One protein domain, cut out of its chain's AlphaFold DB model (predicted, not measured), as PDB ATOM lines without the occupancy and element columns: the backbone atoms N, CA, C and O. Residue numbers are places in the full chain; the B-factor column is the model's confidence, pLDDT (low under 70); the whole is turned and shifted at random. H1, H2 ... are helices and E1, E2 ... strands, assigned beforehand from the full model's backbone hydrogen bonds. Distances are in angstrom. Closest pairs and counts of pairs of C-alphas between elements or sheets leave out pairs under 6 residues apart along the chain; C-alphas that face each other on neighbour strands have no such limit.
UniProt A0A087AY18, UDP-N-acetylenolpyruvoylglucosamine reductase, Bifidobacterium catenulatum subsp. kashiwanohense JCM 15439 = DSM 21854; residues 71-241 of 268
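This is residues 71 to 241 of the 268 residues of the protein "UDP-N-acetylenolpyruvoylglucosamine reductase" of Bifidobacterium catenulatum subsp. kashiwanohense JCM 15439 = DSM 21854 (UniProt A0A087AY18). A strongly twisted sheet of four strands runs through the domain, with helices H1 and H2 over one face. At one end of the long axis a small lobe holds the short strands E6 and E7 with helices H4 and H5; at the other end lies the loop-rich stretch of E4 and residues 178 to 190. The printed part has 171 residues, with named elements in the order E1 H1 H2 E2 E3 H3 E4 E5 E6 H4 E7 H5: five helices and seven strands. The large sheet has the order E1 E5 E2 E3, all antiparallel; the class is mixed, helices and strands, with under half of the residues, 82, in named elements. The whole is compact, with a radius of gyration of the C-alphas of 16.8 A and spans of 50 by 42 by 23 A.

After residues 71 to 84, E1 is residues 85 to 91, 19.7 A long, from C-alpha 85 at (226.859, 244.076, 249.618). H1 is residues 96 to 105, 14.2 A, and H2 residues 121 to 126. E2 is residues 140 to 147, 18.9 A, and E3 residues 152 to 157, 16.0 A. H3 is residues 169 to 172 and E4 residues 175 to 177. E5, residues 191 to 202, is 30.8 A long and bends by 60 degrees at residue 194. E6 is residues 205 to 207, H4 residues 211 to 217 and E7 residues 224 to 226. H5, residues 227 to 239, is 18.1 A long and ends with C-alpha 239 at (231.008, 274.786, 252.216).

E1 and E5 are antiparallel neighbours, with N 88 and O 198 2.9 A apart, within hydrogen-bond range. E5 and E2 have N 194 and O 144 at 2.8 A; the hairpin E2 and E3 has N 145 and O 154 at 2.8 A. E1, H1 H2, E2 form a split strand-helix-strand unit, E5 lying between its two strands, with a right-handed crossover. H1 and H2 are on the same face, making two layers, helices over a sheet; H2 has a height over the sheet of 8.0 A. H1 and H2 only just touch, with 3 pairs of C-alphas within 8 A, the closest Trp 96 and Val 121, 5.1 A. H3 touches H2, closest C-alphas Val 126 and Lys 171, 5.5 A, and only grazes the sheet with residues 169 to 171. E4 pairs with no named strand. E6 and E7 are antiparallel, N 206 and O 225 at 2.8 A. H4 and H5 touch, closest C-alphas Ala 216 and Ala 233, 6.6 A. Every O i to N i+4 pair is within hydrogen-bond range in H1, H4 and H5; H2 has 0 of 2, with 2 of 3 O i to N i+3 pairs in range, and H3 is too short for an i+4 pair.

The C-alphas farthest apart are those of Glu 80 and Ala 183, 52.0 A. The printed part has no cut. The links H1 to H2, H2 to E2, E3 to H3 and E4 to E5 are long. Residues 75 to 83 have pLDDT under 70; the mean of the printed part is 92.9.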
ATOM      1  N   SER A  71     228.977 251.397 236.785       95.69
ATOM      2  CA  SER A  71     228.214 250.166 236.600       95.69
ATOM      3  C   SER A  71     228.020 249.479 237.943       95.69
ATOM      4  O   SER A  71     228.971 249.329 238.707       95.69
ATOM      5  N   VAL A  72     226.796 249.040 238.227       94.62
ATOM      6  CA  VAL A  72     226.530 248.110 239.332       94.62
ATOM      7  C   VAL A  72     226.755 246.701 238.787       94.62
ATOM      8  O   VAL A  72     226.191 246.371 237.744       94.62
ATOM      9  N   LEU A  73     227.640 245.929 239.417       88.44
ATOM     10  CA  LEU A  73     228.063 244.615 238.921       88.44
ATOM     11  C   LEU A  73     227.118 243.497 239.365       88.44
ATOM     12  O   LEU A  73     226.863 242.578 238.589       88.44
ATOM     13  N   ASP A  74     226.576 243.604 240.577       82.06
ATOM     14  CA  ASP A  74     225.585 242.664 241.096       82.06
ATOM     15  C   ASP A  74     224.166 243.129 240.755       82.06
ATOM     16  O   ASP A  74     223.906 244.322 240.554       82.06
ATOM     17  N   GLU A  75     223.201 242.207 240.743       62.00
ATOM     18  CA  GLU A  75     221.803 242.622 240.823       62.00
ATOM     19  C   GLU A  75     221.623 243.405 242.130       62.00
ATOM     20  O   GLU A  75     221.842 242.877 243.211       62.00
ATOM     21  N   ALA A  76     221.190 244.667 242.055       53.19
ATOM     22  CA  ALA A  76     220.900 245.488 243.237       53.19
ATOM     23  C   ALA A  76     219.720 244.952 244.088       53.19
ATOM     24  O   ALA A  76     219.236 245.637 244.991       53.19
ATOM     25  N   ALA A  77     219.214 243.755 243.774       49.41
ATOM     26  CA  ALA A  77     218.229 243.041 244.560       49.41
ATOM     27  C   ALA A  77     218.936 242.327 245.723       49.41
ATOM     28  O   ALA A  77     220.003 241.753 245.523       49.41
ATOM     29  N   PRO A  78     218.370 242.343 246.942       50.97
ATOM     30  CA  PRO A  78     218.959 241.621 248.060       50.97
ATOM     31  C   PRO A  78     219.123 240.146 247.685       50.97
ATOM     32  O   PRO A  78     218.142 239.480 247.346       50.97
ATOM     33  N   ALA A  79     220.363 239.657 247.733       49.00
ATOM     34  CA  ALA A  79     220.653 238.240 247.605       49.00
ATOM     35  C   ALA A  79     219.837 237.469 248.652       49.00
ATOM     36  O   ALA A  79     219.620 237.957 249.764       49.00
ATOM     37  N   GLU A  80     219.425 236.242 248.328       52.06
ATOM     38  CA  GLU A  80     218.648 235.356 249.215       52.06
ATOM     39  C   GLU A  80     219.344 235.035 250.564       52.06
ATOM     40  O   GLU A  80     218.768 234.354 251.408       52.06
ATOM     41  N   ASN A  81     220.556 235.558 250.797       49.09
ATOM     42  CA  ASN A  81     221.449 235.240 251.912       49.09
ATOM     43  C   ASN A  81     221.638 236.377 252.942       49.09
ATOM     44  O   ASN A  81     222.654 236.388 253.631       49.09
ATOM     45  N   ASP A  82     220.726 237.349 253.047       58.19
ATOM     46  CA  ASP A  82     220.824 238.522 253.951       58.19
ATOM     47  C   ASP A  82     222.040 239.458 253.716       58.19
ATOM     48  O   ASP A  82     222.115 240.538 254.316       58.19
ATOM     49  N   GLU A  83     222.975 239.107 252.826       58.81
ATOM     50  CA  GLU A  83     224.095 239.963 252.440       58.81
ATOM     51  C   GLU A  83     223.621 241.123 251.561       58.81
ATOM     52  O   GLU A  83     223.052 240.957 250.484       58.81
ATOM     53  N   LYS A  84     223.876 242.334 252.059       80.88
ATOM     54  CA  LYS A  84     223.502 243.605 251.430       80.88
ATOM     55  C   LYS A  84     224.674 244.254 250.700       80.88
ATOM     56  O   LYS A  84     224.669 245.472 250.567       80.88
ATOM     57  N   ILE A  85     225.710 243.504 250.328       91.06
ATOM     58  CA  ILE A  85     226.859 244.076 249.618       91.06
ATOM     59  C   ILE A  85     226.487 244.257 248.143       91.06
ATOM     60  O   ILE A  85     225.856 243.390 247.551       91.06
ATOM     61  N   VAL A  86     226.843 245.407 247.581       92.88
ATOM     62  CA  VAL A  86     226.635 245.774 246.181       92.88
ATOM     63  C   VAL A  86     227.962 246.267 245.625       92.88
ATOM     64  O   VAL A  86     228.498 247.275 246.101       92.88
ATOM     65  N   HIS A  87     228.469 245.589 244.599       96.31
ATOM     66  CA  HIS A  87     229.687 245.995 243.916       96.31
ATOM     67  C   HIS A  87     229.389 247.047 242.849       96.31
ATOM     68  O   HIS A  87     228.579 246.848 241.940       96.31
ATOM     69  N   VAL A  88     230.064 248.189 242.949       97.94
ATOM     70  CA  VAL A  88     229.963 249.286 241.982       97.94
ATOM     71  C   VAL A  88     231.335 249.531 241.378       97.94
ATOM     72  O   VAL A  88     232.262 249.925 242.082       97.94
ATOM     73  N   ASN A  89     231.470 249.334 240.069       98.56
ATOM     74  CA  ASN A  89     232.670 249.706 239.328       98.56
ATOM     75  C   ASN A  89     232.507 251.109 238.736       98.56
ATOM     76  O   ASN A  89     231.467 251.438 238.161       98.56
ATOM     77  N   ALA A  90     233.539 251.936 238.867       98.75
ATOM     78  CA  ALA A  90     233.581 253.268 238.288       98.75
ATOM     79  C   ALA A  90     234.904 253.501 237.558       98.75
ATOM     80  O   ALA A  90     235.986 253.211 238.077       98.75
ATOM     81  N   GLU A  91     234.824 254.070 236.357       98.81
ATOM     82  CA  GLU A  91     236.008 254.435 235.582       98.81
ATOM     83  C   GLU A  91     236.818 255.543 236.267       98.81
ATOM     84  O   GLU A  91     236.283 256.418 236.954       98.81
ATOM     85  N   ALA A  92     238.137 255.532 236.064       98.69
ATOM     86  CA  ALA A  92     239.057 256.422 236.766       98.69
ATOM     87  C   ALA A  92     238.792 257.921 236.531       98.69
ATOM     88  O   ALA A  92     239.106 258.737 237.407       98.69
ATOM     89  N   GLY A  93     238.215 258.286 235.382       98.44
ATOM     90  CA  GLY A  93     237.855 259.660 235.027       98.44
ATOM     91  C   GLY A  93     236.543 260.170 235.638       98.44
ATOM     92  O   GLY A  93     236.290 261.376 235.597       98.44
ATOM     93  N   CYS A  94     235.730 259.310 236.272       98.56
ATOM     94  CA  CYS A  94     234.503 259.720 236.962       98.56
ATOM     95  C   CYS A  94     234.782 260.839 237.970       98.56
ATOM     96  O   CYS A  94     235.660 260.700 238.825       98.56
ATOM     97  N   ASN A  95     234.002 261.924 237.927       98.38
ATOM     98  CA  ASN A  95     234.038 262.936 238.980       98.38
ATOM     99  C   ASN A  95     233.666 262.291 240.320       98.38
ATOM    100  O   ASN A  95     232.634 261.626 240.421       98.38
ATOM    101  N   TRP A  96     234.490 262.502 241.347       98.50
ATOM    102  CA  TRP A  96     234.300 261.839 242.636       98.50
ATOM    103  C   TRP A  96     232.942 262.163 243.267       98.50
ATOM    104  O   TRP A  96     232.223 261.267 243.696       98.50
ATOM    105  N   ASP A  97     232.561 263.440 243.310       98.00
ATOM    106  CA  ASP A  97     231.330 263.836 243.995       98.00
ATOM    107  C   ASP A  97     230.065 263.433 243.223       98.00
ATOM    108  O   ASP A  97     229.033 263.196 243.849       98.00
ATOM    109  N   ASP A  98     230.145 263.307 241.893       97.75
ATOM    110  CA  ASP A  98     229.052 262.744 241.091       97.75
ATOM    111  C   ASP A  98     228.909 261.232 241.317       97.75
ATOM    112  O   ASP A  98     227.788 260.726 241.340       97.75
ATOM    113  N   PHE A  99     230.022 260.516 241.513       98.56
ATOM    114  CA  PHE A  99     230.010 259.105 241.905       98.56
ATOM    115  C   PHE A  99     229.363 258.918 243.285       98.56
ATOM    116  O   PHE A  99     228.457 258.100 243.429       98.56
ATOM    117  N   VAL A 100     229.737 259.733 244.278       98.12
ATOM    118  CA  VAL A 100     229.091 259.693 245.603       98.12
ATOM    119  C   VAL A 100     227.592 260.004 245.499       98.12
ATOM    120  O   VAL A 100     226.784 259.318 246.120       98.12
ATOM    121  N   ASP A 101     227.203 261.001 244.693       97.62
ATOM    122  CA  ASP A 101     225.792 261.330 244.435       97.62
ATOM    123  C   ASP A 101     225.016 260.144 243.856       97.62
ATOM    124  O   ASP A 101     223.897 259.859 244.280       97.62
ATOM    125  N   TYR A 102     225.628 259.446 242.897       96.94
ATOM    126  CA  TYR A 102     225.062 258.271 242.250       96.94
ATOM    127  C   TYR A 102     224.829 257.131 243.249       96.94
ATOM    128  O   TYR A 102     223.714 256.618 243.327       96.94
ATOM    129  N   CYS A 103     225.832 256.787 244.061       96.56
ATOM    130  CA  CYS A 103     225.719 255.739 245.078       96.56
ATOM    131  C   CYS A 103     224.646 256.063 246.128       96.56
ATOM    132  O   CYS A 103     223.780 255.232 246.400       96.56
ATOM    133  N   VAL A 104     224.637 257.291 246.660       96.06
ATOM    134  CA  VAL A 104     223.620 257.722 247.635       96.06
ATOM    135  C   VAL A 104     222.218 257.695 247.020       96.06
ATOM    136  O   VAL A 104     221.273 257.258 247.672       96.06
ATOM    137  N   GLY A 105     222.075 258.100 245.754       95.00
ATOM    138  CA  GLY A 105     220.804 258.052 245.024       95.00
ATOM    139  C   GLY A 105     220.252 256.638 244.807       95.00
ATOM    140  O   GLY A 105     219.041 256.479 244.676       95.00
ATOM    141  N   LEU A 106     221.119 255.623 244.808       93.12
ATOM    142  CA  LEU A 106     220.748 254.205 244.761       93.12
ATOM    143  C   LEU A 106     220.523 253.589 246.151       93.12
ATOM    144  O   LEU A 106     220.238 252.400 246.245       93.12
ATOM    145  N   GLY A 107     220.641 254.369 247.232       93.44
ATOM    146  CA  GLY A 107     220.529 253.849 248.594       93.44
ATOM    147  C   GLY A 107     221.726 252.994 249.011       93.44
ATOM    148  O   GLY A 107     221.552 252.025 249.748       93.44
ATOM    149  N   LEU A 108     222.925 253.330 248.525       94.12
ATOM    150  CA  LEU A 108     224.168 252.655 248.890       94.12
ATOM    151  C   LEU A 108     224.935 253.462 249.951       94.12
ATOM    152  O   LEU A 108     225.240 254.641 249.758       94.12
ATOM    153  N   GLU A 109     225.246 252.807 251.065       94.94
ATOM    154  CA  GLU A 109     226.089 253.275 252.169       94.94
ATOM    155  C   GLU A 109     227.554 252.889 251.919       94.94
ATOM    156  O   GLU A 109     227.846 251.800 251.417       94.94
ATOM    157  N   GLY A 110     228.479 253.764 252.310       94.56
ATOM    158  CA  GLY A 110     229.921 253.502 252.304       94.56
ATOM    159  C   GLY A 110     230.765 254.635 251.723       94.56
ATOM    160  O   GLY A 110     231.983 254.607 251.834       94.56
ATOM    161  N   VAL A 111     230.163 255.673 251.140       96.69
ATOM    162  CA  VAL A 111     230.919 256.791 250.530       96.69
ATOM    163  C   VAL A 111     230.332 258.171 250.830       96.69
ATOM    164  O   VAL A 111     230.923 259.195 250.486       96.69
ATOM    165  N   GLU A 112     229.191 258.237 251.511       95.12
ATOM    166  CA  GLU A 112     228.458 259.465 251.810       95.12
ATOM    167  C   GLU A 112     229.272 260.466 252.647       95.12
ATOM    168  O   GLU A 112     229.191 261.676 252.404       95.12
ATOM    169  N   GLY A 113     230.123 259.991 253.564       93.69
ATOM    170  CA  GLY A 113     231.012 260.827 254.379       93.69
ATOM    171  C   GLY A 113     232.120 261.517 253.573       93.69
ATOM    172  O   GLY A 113     232.692 262.517 254.012       93.69
ATOM    173  N   LEU A 114     232.377 261.036 252.355       96.06
ATOM    174  CA  LEU A 114     233.384 261.550 251.424       96.06
ATOM    175  C   LEU A 114     232.805 262.538 250.394       96.06
ATOM    176  O   LEU A 114     233.491 262.936 249.447       96.06
ATOM    177  N   SER A 115     231.553 262.961 250.581       97.12
ATOM    178  CA  SER A 115     230.859 263.923 249.719       97.12
ATOM    179  C   SER A 115     231.624 265.243 249.557       97.12
ATOM    180  O   SER A 115     232.186 265.791 250.508       97.12
ATOM    181  N   GLY A 116     231.616 265.795 248.344       96.62
ATOM    182  CA  GLY A 116     232.202 267.093 248.013       96.62
ATOM    183  C   GLY A 116     233.731 267.140 247.985       96.62
ATOM    184  O   GLY A 116     234.289 268.239 247.918       96.62
ATOM    185  N   ILE A 117     234.426 265.998 248.072       97.69
ATOM    186  CA  ILE A 117     235.869 265.937 247.798       97.69
ATOM    187  C   ILE A 117     236.087 266.177 246.288       97.69
ATOM    188  O   ILE A 117     235.468 265.494 245.475       97.69
ATOM    189  N   PRO A 118     236.936 267.138 245.877       97.38
ATOM    190  CA  PRO A 118     237.184 267.388 244.458       97.38
ATOM    191  C   PRO A 118     238.127 266.351 243.839       97.38
ATOM    192  O   PRO A 118     239.016 265.825 244.510       97.38
ATOM    193  N   GLY A 119     238.029 266.159 242.525       97.38
ATOM    194  CA  GLY A 119     238.879 265.240 241.767       97.38
ATOM    195  C   GLY A 119     238.087 264.080 241.173       97.38
ATOM    196  O   GLY A 119     236.877 264.187 240.965       97.38
ATOM    197  N   THR A 120     238.783 262.989 240.870       98.75
ATOM    198  CA  THR A 120     238.203 261.828 240.188       98.75
ATOM    199  C   THR A 120     238.309 260.553 241.015       98.75
ATOM    200  O   THR A 120     239.126 260.464 241.937       98.75
ATOM    201  N   VAL A 121     237.509 259.551 240.656       98.88
ATOM    202  CA  VAL A 121     237.547 258.202 241.235       98.88
ATOM    203  C   VAL A 121     238.951 257.601 241.163       98.88
ATOM    204  O   VAL A 121     239.450 257.125 242.178       98.88
ATOM    205  N   GLY A 122     239.655 257.699 240.035       98.69
ATOM    206  CA  GLY A 122     241.013 257.154 239.917       98.69
ATOM    207  C   GLY A 122     242.020 257.824 240.854       98.69
ATOM    208  O   GLY A 122     242.851 257.160 241.470       98.69
ATOM    209  N   ALA A 123     241.912 259.142 241.039       98.50
ATOM    210  CA  ALA A 123     242.777 259.878 241.960       98.50
ATOM    211  C   ALA A 123     242.465 259.579 243.441       98.50
ATOM    212  O   ALA A 123     243.335 259.764 244.297       98.50
ATOM    213  N   SER A 124     241.248 259.110 243.750       98.69
ATOM    214  CA  SER A 124     240.797 258.848 245.122       98.69
ATOM    215  C   SER A 124     241.672 257.809 245.840       98.69
ATOM    216  O   SER A 124     242.035 257.996 247.005       98.69
ATOM    217  N   VAL A 125     242.096 256.768 245.117       98.75
ATOM    218  CA  VAL A 125     242.872 255.630 245.639       98.75
ATOM    219  C   VAL A 125     244.388 255.860 245.614       98.75
ATOM    220  O   VAL A 125     245.147 255.169 246.291       98.75
ATOM    221  N   VAL A 126     244.879 256.877 244.899       98.44
ATOM    222  CA  VAL A 126     246.322 257.188 244.889       98.44
ATOM    223  C   VAL A 126     246.782 257.676 246.262       98.44
ATOM    224  O   VAL A 126     247.860 257.324 246.726       98.44
ATOM    225  N   GLN A 127     245.962 258.475 246.939       96.06
ATOM    226  CA  GLN A 127     246.309 259.041 248.241       96.06
ATOM    227  C   GLN A 127     245.318 258.678 249.338       96.06
ATOM    228  O   GLN A 127     245.241 259.427 250.301       96.06
ATOM    229  N   ASN A 128     244.550 257.596 249.184       98.44
ATOM    230  CA  ASN A 128     243.531 257.181 250.150       98.44
ATOM    231  C   ASN A 128     242.722 258.383 250.682       98.44
ATOM    232  O   ASN A 128     242.914 258.836 251.822       98.44
ATOM    233  N   ILE A 129     241.925 259.010 249.807       98.06
ATOM    234  CA  ILE A 129     241.175 260.206 250.203       98.06
ATOM    235  C   ILE A 129     240.318 259.894 251.425       98.06
ATOM    236  O   ILE A 129     239.768 258.805 251.563       98.06
ATOM    237  N   GLY A 130     240.195 260.870 252.313       95.12
ATOM    238  CA  GLY A 130     239.417 260.690 253.522       95.12
ATOM    239  C   GLY A 130     238.982 262.012 254.110       95.12
ATOM    240  O   GLY A 130     239.716 263.007 254.059       95.12
ATOM    241  N   ALA A 131     237.788 262.020 254.672       91.38
ATOM    242  CA  ALA A 131     237.205 263.155 255.358       91.38
ATOM    243  C   ALA A 131     236.218 262.646 256.409       91.38
ATOM    244  O   ALA A 131     235.628 261.585 256.250       91.38
ATOM    245  N   TYR A 132     236.047 263.417 257.484       87.62
ATOM    246  CA  TYR A 132     235.020 263.162 258.500       87.62
ATOM    247  C   TYR A 132     235.006 261.717 259.030       87.62
ATOM    248  O   TYR A 132     233.946 261.122 259.176       87.62
ATOM    249  N   GLY A 133     236.188 261.167 259.336       83.75
ATOM    250  CA  GLY A 133     236.331 259.833 259.937       83.75
ATOM    251  C   GLY A 133     236.221 258.661 258.960       83.75
ATOM    252  O   GLY A 133     236.353 257.523 259.393       83.75
ATOM    253  N   GLN A 134     236.024 258.929 257.668       90.88
ATOM    254  CA  GLN A 134     235.961 257.921 256.616       90.88
ATOM    255  C   GLN A 134     237.135 258.075 255.643       90.88
ATOM    256  O   GLN A 134     237.615 259.187 255.402       90.88
ATOM    257  N   GLU A 135     237.574 256.961 255.063       96.19
ATOM    258  CA  GLU A 135     238.597 256.890 254.020       96.19
ATOM    259  C   GLU A 135     238.110 255.985 252.887       96.19
ATOM    260  O   GLU A 135     237.352 255.055 253.133       96.19
ATOM    261  N   VAL A 136     238.545 256.225 251.649       97.88
ATOM    262  CA  VAL A 136     238.095 255.429 250.492       97.88
ATOM    263  C   VAL A 136     238.458 253.946 250.636       97.88
ATOM    264  O   VAL A 136     237.717 253.077 250.183       97.88
ATOM    265  N   ALA A 137     239.553 253.653 251.343       98.00
ATOM    266  CA  ALA A 137     239.985 252.301 251.670       98.00
ATOM    267  C   ALA A 137     238.935 251.473 252.431       98.00
ATOM    268  O   ALA A 137     239.009 250.250 252.378       98.00
ATOM    269  N   SER A 138     237.956 252.088 253.110       96.38
ATOM    270  CA  SER A 138     236.888 251.334 253.785       96.38
ATOM    271  C   SER A 138     235.886 250.695 252.823       96.38
ATOM    272  O   SER A 138     235.074 249.889 253.258       96.38
ATOM    273  N   SER A 139     235.900 251.095 251.550       97.56
ATOM    274  CA  SER A 139     234.875 250.708 250.574       97.56
ATOM    275  C   SER A 139     235.439 250.216 249.254       97.56
ATOM    276  O   SER A 139     234.695 249.675 248.451       97.56
ATOM    277  N   VAL A 140     236.734 250.394 249.000       98.62
ATOM    278  CA  VAL A 140     237.395 249.828 247.818       98.62
ATOM    279  C   VAL A 140     237.578 248.332 248.014       98.62
ATOM    280  O   VAL A 140     238.185 247.914 248.994       98.62
ATOM    281  N   GLU A 141     237.119 247.539 247.058       98.44
ATOM    282  CA  GLU A 141     237.429 246.112 246.988       98.44
ATOM    283  C   GLU A 141     238.683 245.879 246.140       98.44
ATOM    284  O   GLU A 141     239.648 245.258 246.599       98.44
ATOM    285  N   SER A 142     238.704 246.447 244.930       98.75
ATOM    286  CA  SER A 142     239.809 246.308 243.985       98.75
ATOM    287  C   SER A 142     240.007 247.549 243.110       98.75
ATOM    288  O   SER A 142     239.126 248.401 242.955       98.75
ATOM    289  N   VAL A 143     241.208 247.673 242.547       98.88
ATOM    290  CA  VAL A 143     241.592 248.732 241.611       98.88
ATOM    291  C   VAL A 143     242.240 248.096 240.392       98.88
ATOM    292  O   VAL A 143     243.298 247.471 240.493       98.88
ATOM    293  N   GLU A 144     241.643 248.309 239.224       98.88
ATOM    294  CA  GLU A 144     242.258 247.946 237.955       98.88
ATOM    295  C   GLU A 144     243.284 249.018 237.571       98.88
ATOM    296  O   GLU A 144     242.978 250.215 237.517       98.88
ATOM    297  N   VAL A 145     244.510 248.598 237.274       98.94
ATOM    298  CA  VAL A 145     245.617 249.477 236.897       98.94
ATOM    299  C   VAL A 145     246.302 249.010 235.621       98.94
ATOM    300  O   VAL A 145     246.404 247.818 235.340       98.94
ATOM    301  N   TRP A 146     246.855 249.960 234.878       98.88
ATOM    302  CA  TRP A 146     247.910 249.720 233.907       98.88
ATOM    303  C   TRP A 146     249.275 249.774 234.602       98.88
ATOM    304  O   TRP A 146     249.659 250.815 235.142       98.88
ATOM    305  N   ASP A 147     250.009 248.659 234.606       98.75
ATOM    306  CA  ASP A 147     251.384 248.592 235.101       98.75
ATOM    307  C   ASP A 147     252.355 249.003 233.991       98.75
ATOM    308  O   ASP A 147     252.677 248.215 233.102       98.75
ATOM    309  N   ARG A 148     252.856 250.238 234.070       98.25
ATOM    310  CA  ARG A 148     253.750 250.829 233.063       98.25
ATOM    311  C   ARG A 148     255.081 250.100 232.920       98.25
ATOM    312  O   ARG A 148     255.693 250.142 231.856       98.25
ATOM    313  N   LYS A 149     255.540 249.428 233.980       97.81
ATOM    314  CA  LYS A 149     256.805 248.685 233.964       97.81
ATOM    315  C   LYS A 149     256.649 247.352 233.244       97.81
ATOM    316  O   LYS A 149     257.447 247.028 232.371       97.81
ATOM    317  N   ASP A 150     255.628 246.593 233.630       98.19
ATOM    318  CA  ASP A 150     255.422 245.231 233.128       98.19
ATOM    319  C   ASP A 150     254.560 245.199 231.853       98.19
ATOM    320  O   ASP A 150     254.395 244.136 231.260       98.19
ATOM    321  N   LYS A 151     254.016 246.351 231.442       98.25
ATOM    322  CA  LYS A 151     253.146 246.537 230.272       98.25
ATOM    323  C   LYS A 151     251.961 245.578 230.254       98.25
ATOM    324  O   LYS A 151     251.690 244.891 229.271       98.25
ATOM    325  N   GLN A 152     251.264 245.520 231.381       98.50
ATOM    326  CA  GLN A 152     250.081 244.685 231.540       98.50
ATOM    327  C   GLN A 152     249.075 245.329 232.480       98.50
ATOM    328  O   GLN A 152     249.414 246.138 233.346       98.50
ATOM    329  N   THR A 153     247.824 244.922 232.334       98.69
ATOM    330  CA  THR A 153     246.752 245.322 233.238       98.69
ATOM    331  C   THR A 153     246.763 244.407 234.453       98.69
ATOM    332  O   THR A 153     246.895 243.192 234.302       98.69
ATOM    333  N   LYS A 154     246.632 244.976 235.648       98.44
ATOM    334  CA  LYS A 154     246.554 244.238 236.911       98.44
ATOM    335  C   LYS A 154     245.324 244.682 237.678       98.44
ATOM    336  O   LYS A 154     244.953 245.849 237.622       98.44
ATOM    337  N   GLU A 155     244.745 243.763 238.425       98.62
ATOM    338  CA  GLU A 155     243.780 244.086 239.463       98.62
ATOM    339  C   GLU A 155     244.504 244.005 240.806       98.62
ATOM    340  O   GLU A 155     245.135 242.994 241.105       98.62
ATOM    341  N   LEU A 156     244.489 245.101 241.563       98.75
ATOM    342  CA  LEU A 156     245.067 245.175 242.900       98.75
ATOM    343  C   LEU A 156     243.935 245.153 243.917       98.75
ATOM    344  O   LEU A 156     243.073 246.033 243.906       98.75
ATOM    345  N   THR A 157     243.951 244.173 244.809       98.69
ATOM    346  CA  THR A 157     243.015 244.095 245.935       98.69
ATOM    347  C   THR A 157     243.259 245.222 246.942       98.69
ATOM    348  O   THR A 157     244.341 245.816 247.000       98.69
ATOM    349  N   ASN A 158     242.275 245.489 247.806       98.38
ATOM    350  CA  ASN A 158     242.423 246.418 248.933       98.38
ATOM    351  C   ASN A 158     243.699 246.153 249.758       98.38
ATOM    352  O   ASN A 158     244.446 247.079 250.081       98.38
ATOM    353  N   GLN A 159     243.986 244.878 250.037       98.31
ATOM    354  CA  GLN A 159     245.158 244.477 250.811       98.31
ATOM    355  C   GLN A 159     246.472 244.811 250.087       98.31
ATOM    356  O   GLN A 159     247.402 245.318 250.716       98.31
ATOM    357  N   GLU A 160     246.547 244.564 248.778       98.50
ATOM    358  CA  GLU A 160     247.728 244.852 247.948       98.50
ATOM    359  C   GLU A 160     247.945 246.352 247.723       98.50
ATOM    360  O   GLU A 160     249.072 246.793 247.490       98.50
ATOM    361  N   LEU A 161     246.888 247.163 247.829       98.56
ATOM    362  CA  LEU A 161     246.999 248.619 247.748       98.56
ATOM    363  C   LEU A 161     247.744 249.221 248.941       98.56
ATOM    364  O   LEU A 161     248.212 250.358 248.834       98.56
ATOM    365  N   HIS A 162     247.881 248.476 250.045       97.94
ATOM    366  CA  HIS A 162     248.586 248.900 251.255       97.94
ATOM    367  C   HIS A 162     248.198 250.323 251.674       97.94
ATOM    368  O   HIS A 162     249.049 251.202 251.856       97.94
ATOM    369  N   PHE A 163     246.889 250.567 251.761       98.50
ATOM    370  CA  PHE A 163     246.374 251.867 252.154       98.50
ATOM    371  C   PHE A 163     246.883 252.268 253.539       98.50
ATOM    372  O   PHE A 163     246.910 251.483 254.485       98.50
ATOM    373  N   GLY A 164     247.271 253.532 253.648       97.00
ATOM    374  CA  GLY A 164     247.596 254.185 254.905       97.00
ATOM    375  C   GLY A 164     247.095 255.620 254.889       97.00
ATOM    376  O   GLY A 164     246.491 256.080 253.913       97.00
ATOM    377  N   TYR A 165     247.380 256.364 255.956       96.31
ATOM    378  CA  TYR A 165     246.998 257.769 256.015       96.31
ATOM    379  C   TYR A 165     247.657 258.554 254.872       96.31
ATOM    380  O   TYR A 165     248.875 258.735 254.831       96.31
ATOM    381  N   ARG A 166     246.831 259.015 253.927       95.81
ATOM    382  CA  ARG A 166     247.248 259.761 252.728       95.81
ATOM    383  C   ARG A 166     248.248 259.038 251.814       95.81
ATOM    384  O   ARG A 166     249.022 259.691 251.099       95.81
ATOM    385  N   MET A 167     248.230 257.706 251.834       96.56
ATOM    386  CA  MET A 167     249.199 256.848 251.153       96.56
ATOM    387  C   MET A 167     248.553 255.578 250.584       96.56
ATOM    388  O   MET A 167     247.580 255.064 251.128       96.56
ATOM    389  N   SER A 168     249.144 255.070 249.504       98.31
ATOM    390  CA  SER A 168     248.925 253.731 248.947       98.31
ATOM    391  C   SER A 168     250.191 253.272 248.217       98.31
ATOM    392  O   SER A 168     251.104 254.078 247.983       98.31
ATOM    393  N   VAL A 169     250.241 252.004 247.807       97.75
ATOM    394  CA  VAL A 169     251.313 251.453 246.963       97.75
ATOM    395  C   VAL A 169     251.452 252.219 245.640       97.75
ATOM    396  O   VAL A 169     252.561 252.381 245.130       97.75
ATOM    397  N   LEU A 170     250.348 252.775 245.121       98.25
ATOM    398  CA  LEU A 170     250.343 253.589 243.905       98.25
ATOM    399  C   LEU A 170     251.204 254.835 244.121       98.25
ATOM    400  O   LEU A 170     252.171 255.059 243.398       98.25
ATOM    401  N   LYS A 171     250.924 255.610 245.175       97.25
ATOM    402  CA  LYS A 171     251.729 256.789 245.514       97.25
ATOM    403  C   LYS A 171     253.149 256.421 245.920       97.25
ATOM    404  O   LYS A 171     254.067 257.136 245.543       97.25
ATOM    405  N   ALA A 172     253.355 255.322 246.640       97.06
ATOM    406  CA  ALA A 172     254.699 254.871 246.994       97.06
ATOM    407  C   ALA A 172     255.558 254.577 245.749       97.06
ATOM    408  O   ALA A 172     256.746 254.876 245.751       97.06
ATOM    409  N   SER A 173     254.957 254.080 244.661       97.38
ATOM    410  CA  SER A 173     255.681 253.712 243.435       97.38
ATOM    411  C   SER A 173     256.340 254.872 242.671       97.38
ATOM    412  O   SER A 173     257.125 254.605 241.766       97.38
ATOM    413  N   MET A 174     256.049 256.132 243.026       96.25
ATOM    414  CA  MET A 174     256.663 257.328 242.421       96.25
ATOM    415  C   MET A 174     257.713 258.021 243.305       96.25
ATOM    416  O   MET A 174     258.242 259.069 242.930       96.25
ATOM    417  N   TYR A 175     258.032 257.463 244.478       96.50
ATOM    418  CA  TYR A 175     259.019 258.025 245.405       96.50
ATOM    419  C   TYR A 175     260.073 256.987 245.796       96.50
ATOM    420  O   TYR A 175     259.765 255.824 246.034       96.50
ATOM    421  N   SER A 176     261.327 257.423 245.903       95.81
ATOM    422  CA  SER A 176     262.434 256.596 246.411       95.81
ATOM    423  C   SER A 176     262.586 256.694 247.935       95.81
ATOM    424  O   SER A 176     263.079 255.772 248.579       95.81
ATOM    425  N   ALA A 177     262.141 257.810 248.511       92.56
ATOM    426  CA  ALA A 177     262.088 258.092 249.942       92.56
ATOM    427  C   ALA A 177     260.989 259.146 250.209       92.56
ATOM    428  O   ALA A 177     260.485 259.748 249.254       92.56
ATOM    429  N   PRO A 178     260.592 259.412 251.470       87.94
ATOM    430  CA  PRO A 178     259.616 260.457 251.773       87.94
ATOM    431  C   PRO A 178     259.994 261.802 251.139       87.94
ATOM    432  O   PRO A 178     261.088 262.306 251.365       87.94
ATOM    433  N   ALA A 179     259.078 262.364 250.345       85.81
ATOM    434  CA  ALA A 179     259.262 263.609 249.590       85.81
ATOM    435  C   ALA A 179     260.416 263.616 248.560       85.81
ATOM    436  O   ALA A 179     260.723 264.674 248.013       85.81
ATOM    437  N   THR A 180     261.004 262.460 248.233       95.44
ATOM    438  CA  THR A 180     262.060 262.328 247.217       95.44
ATOM    439  C   THR A 180     261.527 261.557 246.012       95.44
ATOM    440  O   THR A 180     261.367 260.332 246.104       95.44
ATOM    441  N   PRO A 181     261.224 262.236 244.889       95.69
ATOM    442  CA  PRO A 181     260.800 261.579 243.657       95.69
ATOM    443  C   PRO A 181     261.735 260.435 243.256       95.69
ATOM    444  O   PRO A 181     262.952 260.511 243.437       95.69
ATOM    445  N   ALA A 182     261.167 259.351 242.739       95.50
ATOM    446  CA  ALA A 182     261.952 258.315 242.084       95.50
ATOM    447  C   ALA A 182     262.445 258.808 240.711       95.50
ATOM    448  O   ALA A 182     261.863 259.715 240.117       95.50
ATOM    449  N   ALA A 183     263.528 258.208 240.207       93.69
ATOM    450  CA  ALA A 183     264.041 258.507 238.867       93.69
ATOM    451  C   ALA A 183     263.084 258.032 237.758       93.69
ATOM    452  O   ALA A 183     263.037 258.620 236.682       93.69
ATOM    453  N   GLU A 184     262.315 256.980 238.036       93.88
ATOM    454  CA  GLU A 184     261.267 256.456 237.167       93.88
ATOM    455  C   GLU A 184     259.897 256.773 237.765       93.88
ATOM    456  O   GLU A 184     259.740 256.840 238.985       93.88
ATOM    457  N   PHE A 185     258.890 256.914 236.903       95.75
ATOM    458  CA  PHE A 185     257.490 257.034 237.312       95.75
ATOM    459  C   PHE A 185     257.190 258.219 238.247       95.75
ATOM    460  O   PHE A 185     256.345 258.127 239.129       95.75
ATOM    461  N   PHE A 186     257.840 259.360 238.037       96.00
ATOM    462  CA  PHE A 186     257.405 260.647 238.579       96.00
ATOM    463  C   PHE A 186     257.183 261.619 237.409       96.00
ATOM    464  O   PHE A 186     257.983 261.609 236.474       96.00
ATOM    465  N   PRO A 187     256.120 262.446 237.398       95.75
ATOM    466  CA  PRO A 187     255.107 262.660 238.443       95.75
ATOM    467  C   PRO A 187     253.927 261.672 238.425       95.75
ATOM    468  O   PRO A 187     253.043 261.763 239.272       95.75
ATOM    469  N   THR A 188     253.884 260.747 237.465       97.62
ATOM    470  CA  THR A 188     252.831 259.721 237.374       97.62
ATOM    471  C   THR A 188     253.330 258.402 237.951       97.62
ATOM    472  O   THR A 188     254.334 257.927 237.427       97.62
ATOM    473  N   PRO A 189     252.625 257.765 238.907       97.56
ATOM    474  CA  PRO A 189     252.947 256.436 239.433       97.56
ATOM    475  C   PRO A 189     253.252 255.364 238.380       97.56
ATOM    476  O   PRO A 189     252.828 255.459 237.226       97.56
ATOM    477  N   ARG A 190     253.922 254.282 238.802       98.19
ATOM    478  CA  ARG A 190     254.099 253.069 237.979       98.19
ATOM    479  C   ARG A 190     252.750 252.522 237.506       98.19
ATOM    480  O   ARG A 190     252.641 251.997 236.403       98.19
ATOM    481  N   TYR A 191     251.747 252.645 238.364       98.69
ATOM    482  CA  TYR A 191     250.405 252.129 238.159       98.69
ATOM    483  C   TYR A 191     249.447 253.267 237.795       98.69
ATOM    484  O   TYR A 191     249.200 254.152 238.614       98.69
ATOM    485  N   VAL A 192     248.889 253.240 236.585       98.81
ATOM    486  CA  VAL A 192     247.841 254.181 236.157       98.81
ATOM    487  C   VAL A 192     246.483 253.542 236.399       98.81
ATOM    488  O   VAL A 192     246.196 252.486 235.846       98.81
ATOM    489  N   VAL A 193     245.651 254.160 237.234       98.88
ATOM    490  CA  VAL A 193     244.322 253.632 237.576       98.88
ATOM    491  C   VAL A 193     243.399 253.702 236.359       98.88
ATOM    492  O   VAL A 193     243.281 254.758 235.742       98.88
ATOM    493  N   LEU A 194     242.739 252.589 236.036       98.88
ATOM    494  CA  LEU A 194     241.784 252.470 234.931       98.88
ATOM    495  C   LEU A 194     240.337 252.441 235.432       98.88
ATOM    496  O   LEU A 194     239.473 253.086 234.832       98.88
ATOM    497  N   SER A 195     240.074 251.724 236.521       98.88
ATOM    498  CA  SER A 195     238.775 251.669 237.191       98.88
ATOM    499  C   SER A 195     238.946 251.285 238.664       98.88
ATOM    500  O   SER A 195     240.004 250.805 239.076       98.88
ATOM    501  N   VAL A 196     237.924 251.550 239.473       98.94
ATOM    502  CA  VAL A 196     237.878 251.183 240.892       98.94
ATOM    503  C   VAL A 196     236.564 250.464 241.157       98.94
ATOM    504  O   VAL A 196     235.504 250.977 240.794       98.94
ATOM    505  N   THR A 197     236.638 249.303 241.803       98.81
ATOM    506  CA  THR A 197     235.472 248.554 242.269       98.81
ATOM    507  C   THR A 197     235.292 248.783 243.762       98.81
ATOM    508  O   THR A 197     236.217 248.604 244.558       98.81
ATOM    509  N   PHE A 198     234.092 249.218 244.133       98.62
ATOM    510  CA  PHE A 198     233.692 249.482 245.505       98.62
ATOM    511  C   PHE A 198     232.718 248.412 245.984       98.62
ATOM    512  O   PHE A 198     231.742 248.149 245.288       98.62
ATOM    513  N   ALA A 199     232.935 247.874 247.181       96.88
ATOM    514  CA  ALA A 199     231.964 247.069 247.910       96.88
ATOM    515  C   ALA A 199     231.175 247.990 248.854       96.88
ATOM    516  O   ALA A 199     231.703 248.485 249.854       96.88
ATOM    517  N   LEU A 200     229.923 248.278 248.499       95.56
ATOM    518  CA  LEU A 200     229.027 249.168 249.246       95.56
ATOM    519  C   LEU A 200     227.886 248.379 249.878       95.56
ATOM    520  O   LEU A 200     227.626 247.250 249.482       95.56
ATOM    521  N   HIS A 201     227.167 248.969 250.830       92.94
ATOM    522  CA  HIS A 201     226.023 248.310 251.461       92.94
ATOM    523  C   HIS A 201     224.698 248.899 250.983       92.94
ATOM    524  O   HIS A 201     224.501 250.109 251.040       92.94
ATOM    525  N   HIS A 202     223.743 248.058 250.589       90.81
ATOM    526  CA  HIS A 202     222.375 248.481 250.316       90.81
ATOM    527  C   HIS A 202     221.677 248.877 251.626       90.81
ATOM    528  O   HIS A 202     221.143 248.048 252.374       90.81
ATOM    529  N   SER A 203     221.682 250.173 251.912       90.38
ATOM    530  CA  SER A 203     221.117 250.771 253.109       90.38
ATOM    531  C   SER A 203     220.809 252.244 252.857       90.38
ATOM    532  O   SER A 203     221.680 253.047 252.535       90.38
ATOM    533  N   ALA A 204     219.563 252.641 253.122       85.44
ATOM    534  CA  ALA A 204     219.182 254.051 253.118       85.44
ATOM    535  C   ALA A 204     219.806 254.846 254.285       85.44
ATOM    536  O   ALA A 204     219.664 256.067 254.334       85.44
ATOM    537  N   THR A 205     220.469 254.174 255.234       92.12
ATOM    538  CA  THR A 205     221.111 254.796 256.401       92.12
ATOM    539  C   THR A 205     222.617 254.556 256.427       92.12
ATOM    540  O   THR A 205     223.054 253.497 255.999       92.12
ATOM    541  N   GLY A 206     223.384 255.511 256.951       90.12
ATOM    542  CA  GLY A 206     224.828 255.435 257.175       90.12
ATOM    543  C   GLY A 206     225.201 255.729 258.627       90.12
ATOM    544  O   GLY A 206     224.372 256.246 259.379       90.12
ATOM    545  N   VAL A 207     226.436 255.412 259.028       90.19
ATOM    546  CA  VAL A 207     226.967 255.706 260.374       90.19
ATOM    547  C   VAL A 207     227.620 257.088 260.424       90.19
ATOM    548  O   VAL A 207     228.490 257.420 259.620       90.19
ATOM    549  N   VAL A 208     227.289 257.883 261.442       88.38
ATOM    550  CA  VAL A 208     227.956 259.163 261.704       88.38
ATOM    551  C   VAL A 208     229.258 258.935 262.479       88.38
ATOM    552  O   VAL A 208     229.287 258.930 263.706       88.38
ATOM    553  N   GLY A 209     230.365 258.751 261.759       84.81
ATOM    554  CA  GLY A 209     231.657 258.357 262.343       84.81
ATOM    555  C   GLY A 209     232.523 259.476 262.944       84.81
ATOM    556  O   GLY A 209     233.620 259.195 263.423       84.81
ATOM    557  N   TYR A 210     232.102 260.747 262.914       85.44
ATOM    558  CA  TYR A 210     232.984 261.866 263.282       85.44
ATOM    559  C   TYR A 210     232.290 262.997 264.033       85.44
ATOM    560  O   TYR A 210     231.255 263.508 263.610       85.44
ATOM    561  N   GLY A 211     232.930 263.467 265.109       86.00
ATOM    562  CA  GLY A 211     232.331 264.409 266.060       86.00
ATOM    563  C   GLY A 211     231.866 265.735 265.456       86.00
ATOM    564  O   GLY A 211     230.843 266.273 265.867       86.00
ATOM    565  N   GLN A 212     232.559 266.273 264.444       82.25
ATOM    566  CA  GLN A 212     232.087 267.504 263.798       82.25
ATOM    567  C   GLN A 212     230.804 267.288 262.991       82.25
ATOM    568  O   GLN A 212     229.949 268.171 262.959       82.25
ATOM    569  N   LEU A 213     230.700 266.143 262.317       83.50
ATOM    570  CA  LEU A 213     229.522 265.784 261.541       83.50
ATOM    571  C   LEU A 213     228.351 265.496 262.489       83.50
ATOM    572  O   LEU A 213     227.284 266.075 262.312       83.50
ATOM    573  N   ALA A 214     228.603 264.734 263.556       88.94
ATOM    574  CA  ALA A 214     227.664 264.473 264.646       88.94
ATOM    575  C   ALA A 214     227.090 265.779 265.227       88.94
ATOM    576  O   ALA A 214     225.879 265.996 265.223       88.94
ATOM    577  N   LYS A 215     227.962 266.744 265.557       87.56
ATOM    578  CA  LYS A 215     227.555 268.083 266.010       87.56
ATOM    579  C   LYS A 215     226.712 268.845 264.982       87.56
ATOM    580  O   LYS A 215     225.790 269.557 265.370       87.56
ATOM    581  N   ALA A 216     227.043 268.762 263.693       84.25
ATOM    582  CA  ALA A 216     226.302 269.458 262.637       84.25
ATOM    583  C   ALA A 216     224.898 268.872 262.412       84.25
ATOM    584  O   ALA A 216     224.002 269.599 261.985       84.25
ATOM    585  N   LEU A 217     224.733 267.582 262.699       85.12
ATOM    586  CA  LEU A 217     223.489 266.827 262.571       85.12
ATOM    587  C   LEU A 217     222.673 266.775 263.872       85.12
ATOM    588  O   LEU A 217     221.499 266.427 263.827       85.12
ATOM    589  N   GLY A 218     223.265 267.144 265.012       87.62
ATOM    590  CA  GLY A 218     222.608 267.075 266.318       87.62
ATOM    591  C   GLY A 218     222.449 265.646 266.841       87.62
ATOM    592  O   GLY A 218     221.451 265.361 267.494       87.62
ATOM    593  N   VAL A 219     223.412 264.772 266.537       90.06
ATOM    594  CA  VAL A 219     223.438 263.360 266.957       90.06
ATOM    595  C   VAL A 219     224.758 263.007 267.633       90.06
ATOM    596  O   VAL A 219     225.719 263.779 267.555       90.06
ATOM    597  N   GLU A 220     224.828 261.827 268.243       92.06
ATOM    598  CA  GLU A 220     226.067 261.255 268.766       92.06
ATOM    599  C   GLU A 220     226.885 260.525 267.688       92.06
ATOM    600  O   GLU A 220     226.384 260.065 266.658       92.06
ATOM    601  N   VAL A 221     228.196 260.410 267.924       91.69
ATOM    602  CA  VAL A 221     229.074 259.600 267.066       91.69
ATOM    603  C   VAL A 221     228.666 258.130 267.169       91.69
ATOM    604  O   VAL A 221     228.523 257.595 268.264       91.69
ATOM    605  N   GLY A 222     228.519 257.471 266.021       89.25
ATOM    606  CA  GLY A 222     228.068 256.083 265.915       89.25
ATOM    607  C   GLY A 222     226.569 255.929 265.650       89.25
ATOM    608  O   GLY A 222     226.136 254.825 265.325       89.25
ATOM    609  N   GLU A 223     225.778 257.005 265.724       92.38
ATOM    610  CA  GLU A 223     224.366 256.953 265.336       92.38
ATOM    611  C   GLU A 223     224.186 256.712 263.831       92.38
ATOM    612  O   GLU A 223     225.016 257.115 263.009       92.38
ATOM    613  N   ARG A 224     223.071 256.060 263.474       93.06
ATOM    614  CA  ARG A 224     222.677 255.810 262.084       93.06
ATOM    615  C   ARG A 224     221.570 256.755 261.646       93.06
ATOM    616  O   ARG A 224     220.608 256.967 262.376       93.06
ATOM    617  N   MET A 225     221.668 257.269 260.426       93.19
ATOM    618  CA  MET A 225     220.649 258.136 259.822       93.19
ATOM    619  C   MET A 225     220.716 258.091 258.300       93.19
ATOM    620  O   MET A 225     221.620 257.473 257.757       93.19
ATOM    621  N   SER A 226     219.794 258.764 257.613       94.50
ATOM    622  CA  SER A 226     219.763 258.855 256.147       94.50
ATOM    623  C   SER A 226     221.134 259.189 255.538       94.50
ATOM    624  O   SER A 226     221.748 260.200 255.891       94.50
ATOM    625  N   THR A 227     221.601 258.382 254.576       94.62
ATOM    626  CA  THR A 227     222.848 258.659 253.829       94.62
ATOM    627  C   THR A 227     222.766 259.983 253.063       94.62
ATOM    628  O   THR A 227     223.763 260.695 252.929       94.62
ATOM    629  N   THR A 228     221.562 260.371 252.631       95.69
ATOM    630  CA  THR A 228     221.302 261.680 252.014       95.69
ATOM    631  C   THR A 228     221.494 262.820 253.014       95.69
ATOM    632  O   THR A 228     222.112 263.833 252.675       95.69
ATOM    633  N   ASP A 229     221.032 262.662 254.255       94.06
ATOM    634  CA  ASP A 229     221.201 263.692 255.289       94.06
ATOM    635  C   ASP A 229     222.669 263.823 255.706       94.06
ATOM    636  O   ASP A 229     223.172 264.944 255.834       94.06
ATOM    637  N   ILE A 230     223.390 262.699 255.806       94.62
ATOM    638  CA  ILE A 230     224.841 262.685 256.024       94.62
ATOM    639  C   ILE A 230     225.557 263.446 254.904       94.62
ATOM    640  O   ILE A 230     226.308 264.382 255.189       94.62
ATOM    641  N   ARG A 231     225.287 263.108 253.635       95.69
ATOM    642  CA  ARG A 231     225.851 263.803 252.466       95.69
ATOM    643  C   ARG A 231     225.581 265.307 252.518       95.69
ATOM    644  O   ARG A 231     226.511 266.102 252.376       95.69
ATOM    645  N   ASN A 232     224.340 265.717 252.773       95.31
ATOM    646  CA  ASN A 232     223.959 267.128 252.852       95.31
ATOM    647  C   ASN A 232     224.686 267.866 253.987       95.31
ATOM    648  O   ASN A 232     225.175 268.985 253.791       95.31
ATOM    649  N   ALA A 233     224.808 267.242 255.159       93.50
ATOM    650  CA  ALA A 233     225.538 267.812 256.283       93.50
ATOM    651  C   ALA A 233     227.040 267.929 255.995       93.50
ATOM    652  O   ALA A 233     227.622 268.989 256.241       93.50
ATOM    653  N   VAL A 234     227.659 266.903 255.403       94.31
ATOM    654  CA  VAL A 234     229.059 266.942 254.956       94.31
ATOM    655  C   VAL A 234     229.276 268.097 253.983       94.31
ATOM    656  O   VAL A 234     230.154 268.931 254.213       94.31
ATOM    657  N   LEU A 235     228.446 268.214 252.941       95.50
ATOM    658  CA  LEU A 235     228.538 269.303 251.965       95.50
ATOM    659  C   LEU A 235     228.406 270.678 252.635       95.50
ATOM    660  O   LEU A 235     229.211 271.569 252.358       95.50
ATOM    661  N   LYS A 236     227.463 270.848 253.570       94.12
ATOM    662  CA  LYS A 236     227.287 272.097 254.328       94.12
ATOM    663  C   LYS A 236     228.513 272.441 255.180       94.12
ATOM    664  O   LYS A 236     228.944 273.595 255.193       94.12
ATOM    665  N   VAL A 237     229.101 271.460 255.869       92.50
ATOM    666  CA  VAL A 237     230.310 271.662 256.686       92.50
ATOM    667  C   VAL A 237     231.532 271.958 255.814       92.50
ATOM    668  O   VAL A 237     232.392 272.742 256.211       92.50
ATOM    669  N   ARG A 238     231.643 271.355 254.626       94.44
ATOM    670  CA  ARG A 238     232.717 271.678 253.674       94.44
ATOM    671  C   ARG A 238     232.552 273.086 253.113       94.44
ATOM    672  O   ARG A 238     233.527 273.833 253.072       94.44
ATOM    673  N   ALA A 239     231.328 273.461 252.738       94.69
ATOM    674  CA  ALA A 239     231.008 274.786 252.216       94.69
ATOM    675  C   ALA A 239     231.367 275.890 253.219       94.69
ATOM    676  O   ALA A 239     232.027 276.858 252.852       94.69
ATOM    677  N   SER A 240     231.021 275.714 254.501       93.31
ATOM    678  CA  SER A 240     231.316 276.704 255.549       93.31
ATOM    679  C   SER A 240     232.811 276.909 255.820       93.31
ATOM    680  O   SER A 240     233.185 277.878 256.477       93.31
ATOM    681  N   LYS A 241     233.666 276.021 255.303       92.19
ATOM    682  CA  LYS A 241     235.127 276.080 255.413       92.19
ATOM    683  C   LYS A 241     235.829 276.404 254.091       92.19
ATOM    684  O   LYS A 241     237.050 276.310 254.035       92.19
TER     685      LYS A 241